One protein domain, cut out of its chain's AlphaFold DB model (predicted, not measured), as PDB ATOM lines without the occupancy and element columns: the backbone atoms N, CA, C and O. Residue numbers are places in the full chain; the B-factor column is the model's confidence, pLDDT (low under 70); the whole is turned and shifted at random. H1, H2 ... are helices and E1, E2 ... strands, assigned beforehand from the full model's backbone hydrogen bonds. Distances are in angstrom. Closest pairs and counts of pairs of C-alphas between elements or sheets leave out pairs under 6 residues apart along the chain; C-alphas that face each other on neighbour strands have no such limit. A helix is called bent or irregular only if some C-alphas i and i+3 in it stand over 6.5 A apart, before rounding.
ATOM      1  N   MET A  26     216.455 216.504 211.448       96.62
ATOM      2  CA  MET A  26     217.556 217.063 212.248       96.62
ATOM      3  C   MET A  26     217.151 218.298 213.055       96.62
ATOM      4  O   MET A  26     217.579 218.430 214.200       96.62
ATOM      5  N   ALA A  27     216.334 219.190 212.488       97.50
ATOM      6  CA  ALA A  27     215.870 220.385 213.190       97.50
ATOM      7  C   ALA A  27     215.065 220.031 214.455       97.50
ATOM      8  O   ALA A  27     215.337 220.549 215.533       97.50
ATOM      9  N   GLU A  28     214.136 219.088 214.347       97.25
ATOM     10  CA  GLU A  28     213.312 218.586 215.441       97.25
ATOM     11  C   GLU A  28     214.175 217.871 216.486       97.25
ATOM     12  O   GLU A  28     214.050 218.149 217.677       97.25
ATOM     13  N   LEU A  29     215.097 217.007 216.045       96.50
ATOM     14  CA  LEU A  29     216.008 216.287 216.935       96.50
ATOM     15  C   LEU A  29     216.871 217.262 217.753       96.50
ATOM     16  O   LEU A  29     216.903 217.186 218.979       96.50
ATOM     17  N   LEU A  30     217.543 218.209 217.095       97.25
ATOM     18  CA  LEU A  30     218.471 219.133 217.755       97.25
ATOM     19  C   LEU A  30     217.772 220.251 218.536       97.25
ATOM     20  O   LEU A  30     218.388 220.830 219.434       97.25
ATOM     21  N   ALA A  31     216.500 220.544 218.257       97.19
ATOM     22  CA  ALA A  31     215.707 221.465 219.068       97.19
ATOM     23  C   ALA A  31     215.508 220.952 220.508       97.19
ATOM     24  O   ALA A  31     215.438 221.749 221.447       97.19
ATOM     25  N   THR A  32     215.508 219.632 220.713       96.56
ATOM     26  CA  THR A  32     215.386 219.042 222.058       96.56
ATOM     27  C   THR A  32     216.627 219.254 222.935       96.56
ATOM     28  O   THR A  32     216.511 219.272 224.155       96.56
ATOM     29  N   ASN A  33     217.805 219.487 222.343       95.75
ATOM     30  CA  ASN A  33     219.054 219.655 223.089       95.75
ATOM     31  C   ASN A  33     219.070 220.983 223.868       95.75
ATOM     32  O   ASN A  33     218.880 222.057 223.289       95.75
ATOM     33  N   GLU A  34     219.337 220.932 225.173       93.94
ATOM     34  CA  GLU A  34     219.428 222.097 226.063       93.94
ATOM     35  C   GLU A  34     220.465 223.134 225.597       93.94
ATOM     36  O   GLU A  34     220.206 224.342 225.663       93.94
ATOM     37  N   GLY A  35     221.590 222.676 225.039       94.56
ATOM     38  CA  GLY A  35     222.665 223.522 224.513       94.56
ATOM     39  C   GLY A  35     222.312 224.262 223.216       94.56
ATOM     40  O   GLY A  35     223.007 225.208 222.842       94.56
ATOM     41  N   SER A  36     221.229 223.877 222.536       97.31
ATOM     42  CA  SER A  36     220.742 224.570 221.341       97.31
ATOM     43  C   SER A  36     220.044 225.881 221.712       97.31
ATOM     44  O   SER A  36     219.167 225.917 222.576       97.31
ATOM     45  N   ALA A  37     220.390 226.953 221.012       97.94
ATOM     46  CA  ALA A  37     219.867 228.303 221.194       97.94
ATOM     47  C   ALA A  37     219.019 228.781 220.013       97.94
ATOM     48  O   ALA A  37     218.058 229.521 220.203       97.94
ATOM     49  N   TYR A  38     219.338 228.348 218.793       98.44
ATOM     50  CA  TYR A  38     218.531 228.661 217.617       98.44
ATOM     51  C   TYR A  38     218.560 227.517 216.610       98.44
ATOM     52  O   TYR A  38     219.626 227.166 216.111       98.44
ATOM     53  N   ILE A  39     217.397 226.942 216.314       98.56
ATOM     54  CA  ILE A  39     217.243 225.865 215.333       98.56
ATOM     55  C   ILE A  39     216.122 226.248 214.377       98.56
ATOM     56  O   ILE A  39     215.002 226.510 214.814       98.56
ATOM     57  N   SER A  40     216.418 226.280 213.082       98.44
ATOM     58  CA  SER A  40     215.462 226.673 212.045       98.44
ATOM     59  C   SER A  40     215.617 225.809 210.803       98.44
ATOM     60  O   SER A  40     216.729 225.401 210.467       98.44
ATOM     61  N   ARG A  41     214.507 225.557 210.107       98.69
ATOM     62  CA  ARG A  41     214.490 224.983 208.764       98.69
ATOM     63  C   ARG A  41     213.915 225.986 207.777       98.69
ATOM     64  O   ARG A  41     212.805 226.489 207.948       98.69
ATOM     65  N   VAL A  42     214.649 226.214 206.700       98.56
ATOM     66  CA  VAL A  42     214.285 227.101 205.591       98.56
ATOM     67  C   VAL A  42     214.462 226.368 204.263       98.56
ATOM     68  O   VAL A  42     215.015 225.273 204.214       98.56
ATOM     69  N   ALA A  43     214.001 226.970 203.174       98.25
ATOM     70  CA  ALA A  43     214.220 226.465 201.823       98.25
ATOM     71  C   ALA A  43     214.814 227.562 200.932       98.25
ATOM     72  O   ALA A  43     214.809 228.738 201.295       98.25
ATOM     73  N   VAL A  44     215.300 227.182 199.754       97.75
ATOM     74  CA  VAL A  44     215.760 228.117 198.709       97.75
ATOM     75  C   VAL A  44     215.091 227.847 197.357       97.75
ATOM     76  O   VAL A  44     215.632 228.180 196.311       97.75
ATOM     77  N   ASN A  45     213.890 227.260 197.367       96.94
ATOM     78  CA  ASN A  45     213.156 226.897 196.150       96.94
ATOM     79  C   ASN A  45     212.438 228.067 195.451       96.94
ATOM     80  O   ASN A  45     211.982 227.915 194.324       96.94
ATOM     81  N   ASN A  46     212.311 229.223 196.107       97.19
ATOM     82  CA  ASN A  46     211.721 230.431 195.528       97.19
ATOM     83  C   ASN A  46     212.296 231.705 196.190       97.19
ATOM     84  O   ASN A  46     212.889 231.616 197.274       97.19
ATOM     85  N   PRO A  47     212.116 232.902 195.590       97.75
ATOM     86  CA  PRO A  47     212.696 234.143 196.110       97.75
ATOM     87  C   PRO A  47     212.283 234.483 197.549       97.75
ATOM     88  O   PRO A  47     213.108 234.940 198.341       97.75
ATOM     89  N   ALA A  48     211.026 234.225 197.925       98.00
ATOM     90  CA  ALA A  48     210.546 234.484 199.282       98.00
ATOM     91  C   ALA A  48     211.290 233.623 200.315       98.00
ATOM     92  O   ALA A  48     211.692 234.114 201.374       98.00
ATOM     93  N   ASN A  49     211.528 232.355 199.989       98.12
ATOM     94  CA  ASN A  49     212.264 231.430 200.837       98.12
ATOM     95  C   ASN A  49     213.765 231.771 200.899       98.12
ATOM     96  O   ASN A  49     214.337 231.731 201.986       98.12
ATOM     97  N   VAL A  50     214.373 232.271 199.815       98.31
ATOM     98  CA  VAL A  50     215.753 232.804 199.835       98.31
ATOM     99  C   VAL A  50     215.897 233.975 200.818       98.31
ATOM    100  O   VAL A  50     216.854 234.030 201.595       98.31
ATOM    101  N   ILE A  51     214.925 234.895 200.852       98.50
ATOM    102  CA  ILE A  51     214.928 236.009 201.815       98.50
ATOM    103  C   ILE A  51     214.827 235.484 203.255       98.50
ATOM    104  O   ILE A  51     215.546 235.964 204.137       98.50
ATOM    105  N   LYS A  52     213.959 234.495 203.506       98.38
ATOM    106  CA  LYS A  52     213.844 233.848 204.824       98.38
ATOM    107  C   LYS A  52     215.149 233.159 205.223       98.38
ATOM    108  O   LYS A  52     215.595 233.350 206.351       98.38
ATOM    109  N   ALA A  53     215.802 232.456 204.300       98.56
ATOM    110  CA  ALA A  53     217.081 231.796 204.549       98.56
ATOM    111  C   ALA A  53     218.170 232.797 204.954       98.56
ATOM    112  O   ALA A  53     218.832 232.610 205.974       98.56
ATOM    113  N   LYS A  54     218.288 233.925 204.240       98.50
ATOM    114  CA  LYS A  54     219.213 235.010 204.609       98.50
ATOM    115  C   LYS A  54     218.951 235.537 206.027       98.50
ATOM    116  O   LYS A  54     219.896 235.759 206.785       98.50
ATOM    117  N   LYS A  55     217.680 235.743 206.395       98.44
ATOM    118  CA  LYS A  55     217.296 236.197 207.742       98.44
ATOM    119  C   LYS A  55     217.638 235.158 208.814       98.44
ATOM    120  O   LYS A  55     218.198 235.535 209.840       98.44
ATOM    121  N   ALA A  56     217.358 233.879 208.564       98.50
ATOM    122  CA  ALA A  56     217.653 232.784 209.487       98.50
ATOM    123  C   ALA A  56     219.162 232.631 209.731       98.50
ATOM    124  O   ALA A  56     219.591 232.578 210.880       98.50
ATOM    125  N   ILE A  57     219.982 232.665 208.673       98.62
ATOM    126  CA  ILE A  57     221.450 232.615 208.789       98.62
ATOM    127  C   ILE A  57     221.966 233.795 209.621       98.62
ATOM    128  O   ILE A  57     222.755 233.605 210.545       98.62
ATOM    129  N   LYS A  58     221.484 235.016 209.347       98.44
ATOM    130  CA  LYS A  58     221.860 236.203 210.129       98.44
ATOM    131  C   LYS A  58     221.496 236.039 211.611       98.44
ATOM    132  O   LYS A  58     222.331 236.321 212.464       98.44
ATOM    133  N   LYS A  59     220.278 235.572 211.909       98.12
ATOM    134  CA  LYS A  59     219.799 235.339 213.282       98.12
ATOM    135  C   LYS A  59     220.648 234.290 214.004       98.12
ATOM    136  O   LYS A  59     221.067 234.549 215.124       98.12
ATOM    137  N   ALA A  60     220.974 233.174 213.350       98.25
ATOM    138  CA  ALA A  60     221.830 232.127 213.910       98.25
ATOM    139  C   ALA A  60     223.201 232.668 214.345       98.25
ATOM    140  O   ALA A  60     223.590 232.519 215.502       98.25
ATOM    141  N   LEU A  61     223.883 233.389 213.449       98.31
ATOM    142  CA  LEU A  61     225.180 233.997 213.749       98.31
ATOM    143  C   LEU A  61     225.075 235.012 214.896       98.31
ATOM    144  O   LEU A  61     225.890 234.992 215.815       98.31
ATOM    145  N   GLN A  62     224.040 235.858 214.897       97.88
ATOM    146  CA  GLN A  62     223.800 236.814 215.982       97.88
ATOM    147  C   GLN A  62     223.549 236.121 217.331       97.88
ATOM    148  O   GLN A  62     224.040 236.593 218.353       97.88
ATOM    149  N   THR A  63     222.818 235.006 217.352       97.62
ATOM    150  CA  THR A  63     222.582 234.202 218.559       97.62
ATOM    151  C   THR A  63     223.884 233.606 219.100       97.62
ATOM    152  O   THR A  63     224.115 233.672 220.309       97.62
ATOM    153  N   GLN A  64     224.766 233.094 218.233       95.94
ATOM    154  CA  GLN A  64     226.083 232.602 218.662       95.94
ATOM    155  C   GLN A  64     226.975 233.728 219.193       95.94
ATOM    156  O   GLN A  64     227.586 233.568 220.244       95.94
ATOM    157  N   MET A  65     227.011 234.883 218.520       97.19
ATOM    158  CA  MET A  65     227.794 236.046 218.964       97.19
ATOM    159  C   MET A  65     227.357 236.578 220.336       97.19
ATOM    160  O   MET A  65     228.171 237.132 221.065       97.19
ATOM    161  N   LYS A  66     226.083 236.398 220.698       96.88
ATOM    162  CA  LYS A  66     225.544 236.728 222.026       96.88
ATOM    163  C   LYS A  66     225.866 235.679 223.102       96.88
ATOM    164  O   LYS A  66     225.462 235.856 224.242       96.88
ATOM    165  N   GLY A  67     226.540 234.581 222.755       95.94
ATOM    166  CA  GLY A  67     226.888 233.515 223.698       95.94
ATOM    167  C   GLY A  67     225.705 232.650 224.145       95.94
ATOM    168  O   GLY A  67     225.806 231.963 225.155       95.94
ATOM    169  N   LEU A  68     224.582 232.657 223.414       96.44
ATOM    170  CA  LEU A  68     223.345 231.993 223.857       96.44
ATOM    171  C   LEU A  68     223.361 230.462 223.683       96.44
ATOM    172  O   LEU A  68     222.508 229.773 224.247       96.44
ATOM    173  N   GLY A  69     224.305 229.931 222.897       96.19
ATOM    174  CA  GLY A  69     224.516 228.495 222.686       96.19
ATOM    175  C   GLY A  69     224.657 228.089 221.215       96.19
ATOM    176  O   GLY A  69     224.904 228.917 220.337       96.19
ATOM    177  N   PHE A  70     224.509 226.789 220.949       97.69
ATOM    178  CA  PHE A  70     224.635 226.197 219.614       97.69
ATOM    179  C   PHE A  70     223.494 226.634 218.688       97.69
ATOM    180  O   PHE A  70     222.337 226.722 219.105       97.69
ATOM    181  N   THR A  71     223.789 226.857 217.409       98.31
ATOM    182  CA  THR A  71     222.765 227.202 216.418       98.31
ATOM    183  C   THR A  71     222.894 226.369 215.156       98.31
ATOM    184  O   THR A  71     224.009 226.110 214.709       98.31
ATOM    185  N   MET A  72     221.766 226.025 214.533       98.19
ATOM    186  CA  MET A  72     221.718 225.343 213.241       98.19
ATOM    187  C   MET A  72     220.614 225.925 212.355       98.19
ATOM    188  O   MET A  72     219.489 226.147 212.805       98.19
ATOM    189  N   VAL A  73     220.926 226.102 211.071       98.50
ATOM    190  CA  VAL A  73     219.948 226.414 210.024       98.50
ATOM    191  C   VAL A  73     219.975 225.289 208.991       98.50
ATOM    192  O   VAL A  73     220.951 225.138 208.263       98.50
ATOM    193  N   GLU A  74     218.916 224.485 208.941       98.56
ATOM    194  CA  GLU A  74     218.727 223.435 207.938       98.56
ATOM    195  C   GLU A  74     218.111 224.050 206.673       98.56
ATOM    196  O   GLU A  74     217.014 224.603 206.715       98.56
ATOM    197  N   ILE A  75     218.821 223.986 205.543       98.25
ATOM    198  CA  ILE A  75     218.393 224.611 204.283       98.25
ATOM    199  C   ILE A  75     218.012 223.522 203.282       98.25
ATOM    200  O   ILE A  75     218.870 222.782 202.801       98.25
ATOM    201  N   LEU A  76     216.731 223.450 202.924       97.44
ATOM    202  CA  LEU A  76     216.266 222.610 201.826       97.44
ATOM    203  C   LEU A  76     216.650 223.262 200.493       97.44
ATOM    204  O   LEU A  76     216.159 224.339 200.145       97.44
ATOM    205  N   SER A  77     217.532 222.593 199.757       95.44
ATOM    206  CA  SER A  77     218.037 223.026 198.456       95.44
ATOM    207  C   SER A  77     217.902 221.900 197.439       95.44
ATOM    208  O   SER A  77     218.051 220.724 197.783       95.44
ATOM    209  N   THR A  78     217.620 222.254 196.190       92.88
ATOM    210  CA  THR A  78     217.517 221.294 195.092       92.88
ATOM    211  C   THR A  78     218.891 221.024 194.483       92.88
ATOM    212  O   THR A  78     219.736 221.911 194.380       92.88
ATOM    213  N   CYS A  79     219.116 219.784 194.049       88.75
ATOM    214  CA  CYS A  79     220.261 219.411 193.219       88.75
ATOM    215  C   CYS A  79     219.722 218.704 191.966       88.75
ATOM    216  O   CYS A  79     219.629 217.475 191.964       88.75
ATOM    217  N   PRO A  80     219.313 219.463 190.928       86.69
ATOM    218  CA  PRO A  80     218.605 218.916 189.766       86.69
ATOM    219  C   PRO A  80     219.348 217.743 189.114       86.69
ATOM    220  O   PRO A  80     218.743 216.722 188.800       86.69
ATOM    221  N   THR A  81     220.679 217.844 189.028       86.19
ATOM    222  CA  THR A  81     221.563 216.804 188.486       86.19
ATOM    223  C   THR A  81     221.407 215.463 189.200       86.19
ATOM    224  O   THR A  81     221.208 214.446 188.546       86.19
ATOM    225  N   ASN A  82     221.445 215.448 190.535       82.56
ATOM    226  CA  ASN A  82     221.358 214.203 191.306       82.56
ATOM    227  C   ASN A  82     219.943 213.624 191.352       82.56
ATOM    228  O   ASN A  82     219.770 212.457 191.694       82.56
ATOM    229  N   TRP A  83     218.930 214.436 191.060       85.75
ATOM    230  CA  TRP A  83     217.533 214.005 191.052       85.75
ATOM    231  C   TRP A  83     217.048 213.606 189.657       85.75
ATOM    232  O   TRP A  83     215.950 213.073 189.541       85.75
ATOM    233  N   GLY A  84     217.846 213.845 188.608       85.56
ATOM    234  CA  GLY A  84     217.445 213.587 187.223       85.56
ATOM    235  C   GLY A  84     216.265 214.453 186.770       85.56
ATOM    236  O   GLY A  84     215.510 214.043 185.895       85.56
ATOM    237  N   LEU A  85     216.083 215.626 187.387       88.75
ATOM    238  CA  LEU A  85     214.979 216.547 187.119       88.75
ATOM    239  C   LEU A  85     215.485 217.820 186.440       88.75
ATOM    240  O   LEU A  85     216.609 218.267 186.684       88.75
ATOM    241  N   GLY A  86     214.623 218.452 185.641       95.12
ATOM    242  CA  GLY A  86     214.855 219.818 185.184       95.12
ATOM    243  C   GLY A  86     214.932 220.788 186.375       95.12
ATOM    244  O   GLY A  86     214.297 220.541 187.404       95.12
ATOM    245  N   PRO A  87     215.674 221.911 186.279       93.75
ATOM    246  CA  PRO A  87     215.813 222.853 187.389       93.75
ATOM    247  C   PRO A  87     214.477 223.324 187.972       93.75
ATOM    248  O   PRO A  87     214.318 223.317 189.189       93.75
ATOM    249  N   MET A  88     213.501 223.669 187.125       94.94
ATOM    250  CA  MET A  88     212.173 224.111 187.567       94.94
ATOM    251  C   MET A  88     211.362 222.978 188.206       94.94
ATOM    252  O   MET A  88     210.743 223.179 189.251       94.94
ATOM    253  N   ASP A  89     211.426 221.777 187.632       95.38
ATOM    254  CA  ASP A  89     210.729 220.604 188.164       95.38
ATOM    255  C   ASP A  89     211.288 220.192 189.523       95.38
ATOM    256  O   ASP A  89     210.534 219.807 190.410       95.38
ATOM    257  N   ALA A  90     212.597 220.338 189.734       95.25
ATOM    258  CA  ALA A  90     213.219 220.071 191.023       95.25
ATOM    259  C   ALA A  90     212.701 221.021 192.117       95.25
ATOM    260  O   ALA A  90     212.481 220.587 193.249       95.25
ATOM    261  N   LEU A  91     212.491 222.307 191.795       96.50
ATOM    262  CA  LEU A  91     211.930 223.286 192.739       96.50
ATOM    263  C   LEU A  91     210.498 222.912 193.126       96.50
ATOM    264  O   LEU A  91     210.170 222.918 194.313       96.50
ATOM    265  N   LYS A  92     209.681 222.532 192.136       96.50
ATOM    266  CA  LYS A  92     208.304 222.074 192.346       96.50
ATOM    267  C   LYS A  92     208.257 220.767 193.142       96.50
ATOM    268  O   LYS A  92     207.517 220.663 194.114       96.50
ATOM    269  N   TRP A  93     209.112 219.804 192.805       95.50
ATOM    270  CA  TRP A  93     209.210 218.532 193.515       95.50
ATOM    271  C   TRP A  93     209.570 218.727 194.990       95.50
ATOM    272  O   TRP A  93     208.967 218.093 195.858       95.50
ATOM    273  N   LEU A  94     210.518 219.625 195.288       96.06
ATOM    274  CA  LEU A  94     210.880 219.973 196.664       96.06
ATOM    275  C   LEU A  94     209.661 220.501 197.426       96.06
ATOM    276  O   LEU A  94     209.439 220.107 198.572       96.06
ATOM    277  N   GLU A  95     208.878 221.373 196.798       96.62
ATOM    278  CA  GLU A  95     207.687 221.972 197.399       96.62
ATOM    279  C   GLU A  95     206.579 220.948 197.670       96.62
ATOM    280  O   GLU A  95     205.998 220.954 198.750       96.62
ATOM    281  N   GLU A  96     206.347 220.024 196.740       96.31
ATOM    282  CA  GLU A  96     205.271 219.032 196.829       96.31
ATOM    283  C   GLU A  96     205.619 217.812 197.694       96.31
ATOM    284  O   GLU A  96     204.727 217.198 198.273       96.31
ATOM    285  N   ASN A  97     206.899 217.441 197.795       95.12
ATOM    286  CA  ASN A  97     207.311 216.171 198.409       95.12
ATOM    287  C   ASN A  97     208.200 216.372 199.637       95.12
ATOM    288  O   ASN A  97     208.040 215.699 200.656       95.12
ATOM    289  N   MET A  98     209.152 217.304 199.559       95.56
ATOM    290  CA  MET A  98     210.181 217.454 200.585       95.56
ATOM    291  C   MET A  98     209.740 218.374 201.721       95.56
ATOM    292  O   MET A  98     209.933 218.016 202.879       95.56
ATOM    293  N   ILE A  99     209.111 219.514 201.416       97.44
ATOM    294  CA  ILE A  99     208.585 220.443 202.430       97.44
ATOM    295  C   ILE A  99     207.517 219.783 203.322       97.44
ATOM    296  O   ILE A  99     207.601 219.958 204.536       97.44
ATOM    297  N   PRO A 100     206.560 218.984 202.806       96.94
ATOM    298  CA  PRO A 100     205.591 218.305 203.667       96.94
ATOM    299  C   PRO A 100     206.238 217.334 204.660       96.94
ATOM    300  O   PRO A 100     205.777 217.203 205.793       96.94
ATOM    301  N   TYR A 101     207.328 216.664 204.268       96.75
ATOM    302  CA  TYR A 101     208.061 215.777 205.171       96.75
ATOM    303  C   TYR A 101     208.983 216.540 206.137       96.75
ATOM    304  O   TYR A 101     209.140 216.125 207.292       96.75
ATOM    305  N   PHE A 102     209.594 217.628 205.663       97.50
ATOM    306  CA  PHE A 102     210.511 218.510 206.382       97.50
ATOM    307  C   PHE A 102     209.906 219.922 206.490       97.50
ATOM    308  O   PHE A 102     210.330 220.831 205.766       97.50
ATOM    309  N   PRO A 103     208.921 220.133 207.384       97.31
ATOM    310  CA  PRO A 103     208.206 221.402 207.478       97.31
ATOM    311  C   PRO A 103     209.163 222.553 207.786       97.31
ATOM    312  O   PRO A 103     210.084 222.407 208.592       97.31
ATOM    313  N   LEU A 104     208.953 223.695 207.132       98.38
ATOM    314  CA  LEU A 104     209.742 224.907 207.352       98.38
ATOM    315  C   LEU A 104     209.304 225.607 208.641       98.38
ATOM    316  O   LEU A 104     208.115 225.630 208.957       98.38
ATOM    317  N   GLY A 105     210.239 226.241 209.346       97.69
ATOM    318  CA  GLY A 105     209.935 226.993 210.561       97.69
ATOM    319  C   GLY A 105     211.114 227.128 211.515       97.69
ATOM    320  O   GLY A 105     212.160 226.507 211.335       97.69
ATOM    321  N   ASP A 106     210.926 227.944 212.549       98.06
ATOM    322  CA  ASP A 106     211.825 227.997 213.699       98.06
ATOM    323  C   ASP A 106     211.377 226.928 214.714       98.06
ATOM    324  O   ASP A 106     210.237 226.934 215.171       98.06
ATOM    325  N   PHE A 107     212.275 226.009 215.064       97.88
ATOM    326  CA  PHE A 107     212.026 224.904 216.001       97.88
ATOM    327  C   PHE A 107     212.527 225.216 217.410       97.88
ATOM    328  O   PHE A 107     212.046 224.647 218.386       97.88
ATOM    329  N   LYS A 108     213.505 226.120 217.524       97.50
ATOM    330  CA  LYS A 108     213.984 226.637 218.803       97.50
ATOM    331  C   LYS A 108     214.467 228.064 218.653       97.50
ATOM    332  O   LYS A 108     215.240 228.359 217.743       97.50
ATOM    333  N   ILE A 109     214.047 228.922 219.573       96.62
ATOM    334  CA  ILE A 109     214.507 230.302 219.695       96.62
ATOM    335  C   ILE A 109     214.708 230.559 221.187       96.62
ATOM    336  O   ILE A 109     213.737 230.611 221.935       96.62
ATOM    337  N   LYS A 110     215.957 230.691 221.630       91.94
ATOM    338  CA  LYS A 110     216.260 231.311 222.919       91.94
ATOM    339  C   LYS A 110     216.310 232.815 222.703       91.94
ATOM    340  O   LYS A 110     217.090 233.304 221.881       91.94
TER     341      LYS A 110
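What this domain is: This is residues 26 to 110 of the 112 residues of the protein "2-oxoglutarate oxidoreductase" of Syntrophomonadaceae bacterium (UniProt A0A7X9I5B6). Look first for a small three-stranded sheet with the long helix H2 packed along one face and the short helix H1 over the other face. Beyond one end of the sheet the chain runs out to the small helix H3, and H4 folds back from there toward the sheet, which adds to the length. The 85 printed residues hold four named helices and three named strands, in the order H1 E1 H2 E2 H3 H4 E3; the sheet is mixed, in the order E2 E1 E3, and the class is mixed, helices and strands. The whole is elongated, 43 by 23 by 18 A, and only just compact, close to loose, with a radius of gyration of the C-alphas of 14.0 A.

Where its parts are: Find C-alpha 26 at (217.556, 217.063, 212.248), where H1, residues 26 to 31, begins. E1 follows as residues 36 to 43, 20.7 A long. From C-alpha 47 at (212.696, 234.143, 196.110), H2 runs 27.5 A through residues 47 to 65. Next come E2, residues 70 to 76, 20.0 A long, and H3, residues 80 to 83, 5.2 A. H4, residues 87 to 101, is 20.6 A long and only just irregular: C-alphas 96 and 99 are 6.7 A apart. E3, residues 105 to 109, ends at C-alpha 109 at (214.507, 230.302, 219.695).

How they stand to each other: Start at E1, the inner strand. E2 is parallel to it at 11 degrees, with N 74 and O 40 at 2.8 A; E1, H2 and E2 form a strand-helix-strand unit, two parallel neighbour strands with a helix between, whose crossover is right-handed. E3 is antiparallel to E1 at 168 degrees, with N 41 and O 105 at 2.8 A. H2 is on the sheet at a height of 8.5 A, over E2 and E1; its closest C-alphas to E1 are Asn 49 and Ala 43, 5.4 A apart. H1 is on the opposite face at a height of 7.7 A, over E1, with the C-alphas of Ala 31 and Ile 39 closest at 6.0 A. H4 is on the sheet too; its closest C-alpha to E2 is Leu 94, 7.9 A from that of Leu 76. H3 is not on the sheet and only just touches H4, only at the corner by their link, with 3 pairs of C-alphas within 8 A, the closest being Pro 80 and Pro 87 at 5.4 A. H1 and H2 have every O i to N i+4 pair within hydrogen-bond range, H4 has 8 of 11, and H3 is too short for such a pair.

The domain as a whole: Gly 67 and Gly 84 have the C-alphas farthest apart, 42.6 A. The printed part has no cut, and its six links are tight. The mean pLDDT of the printed part is 96.2, that of H3 is 85, and no printed residue is under 70.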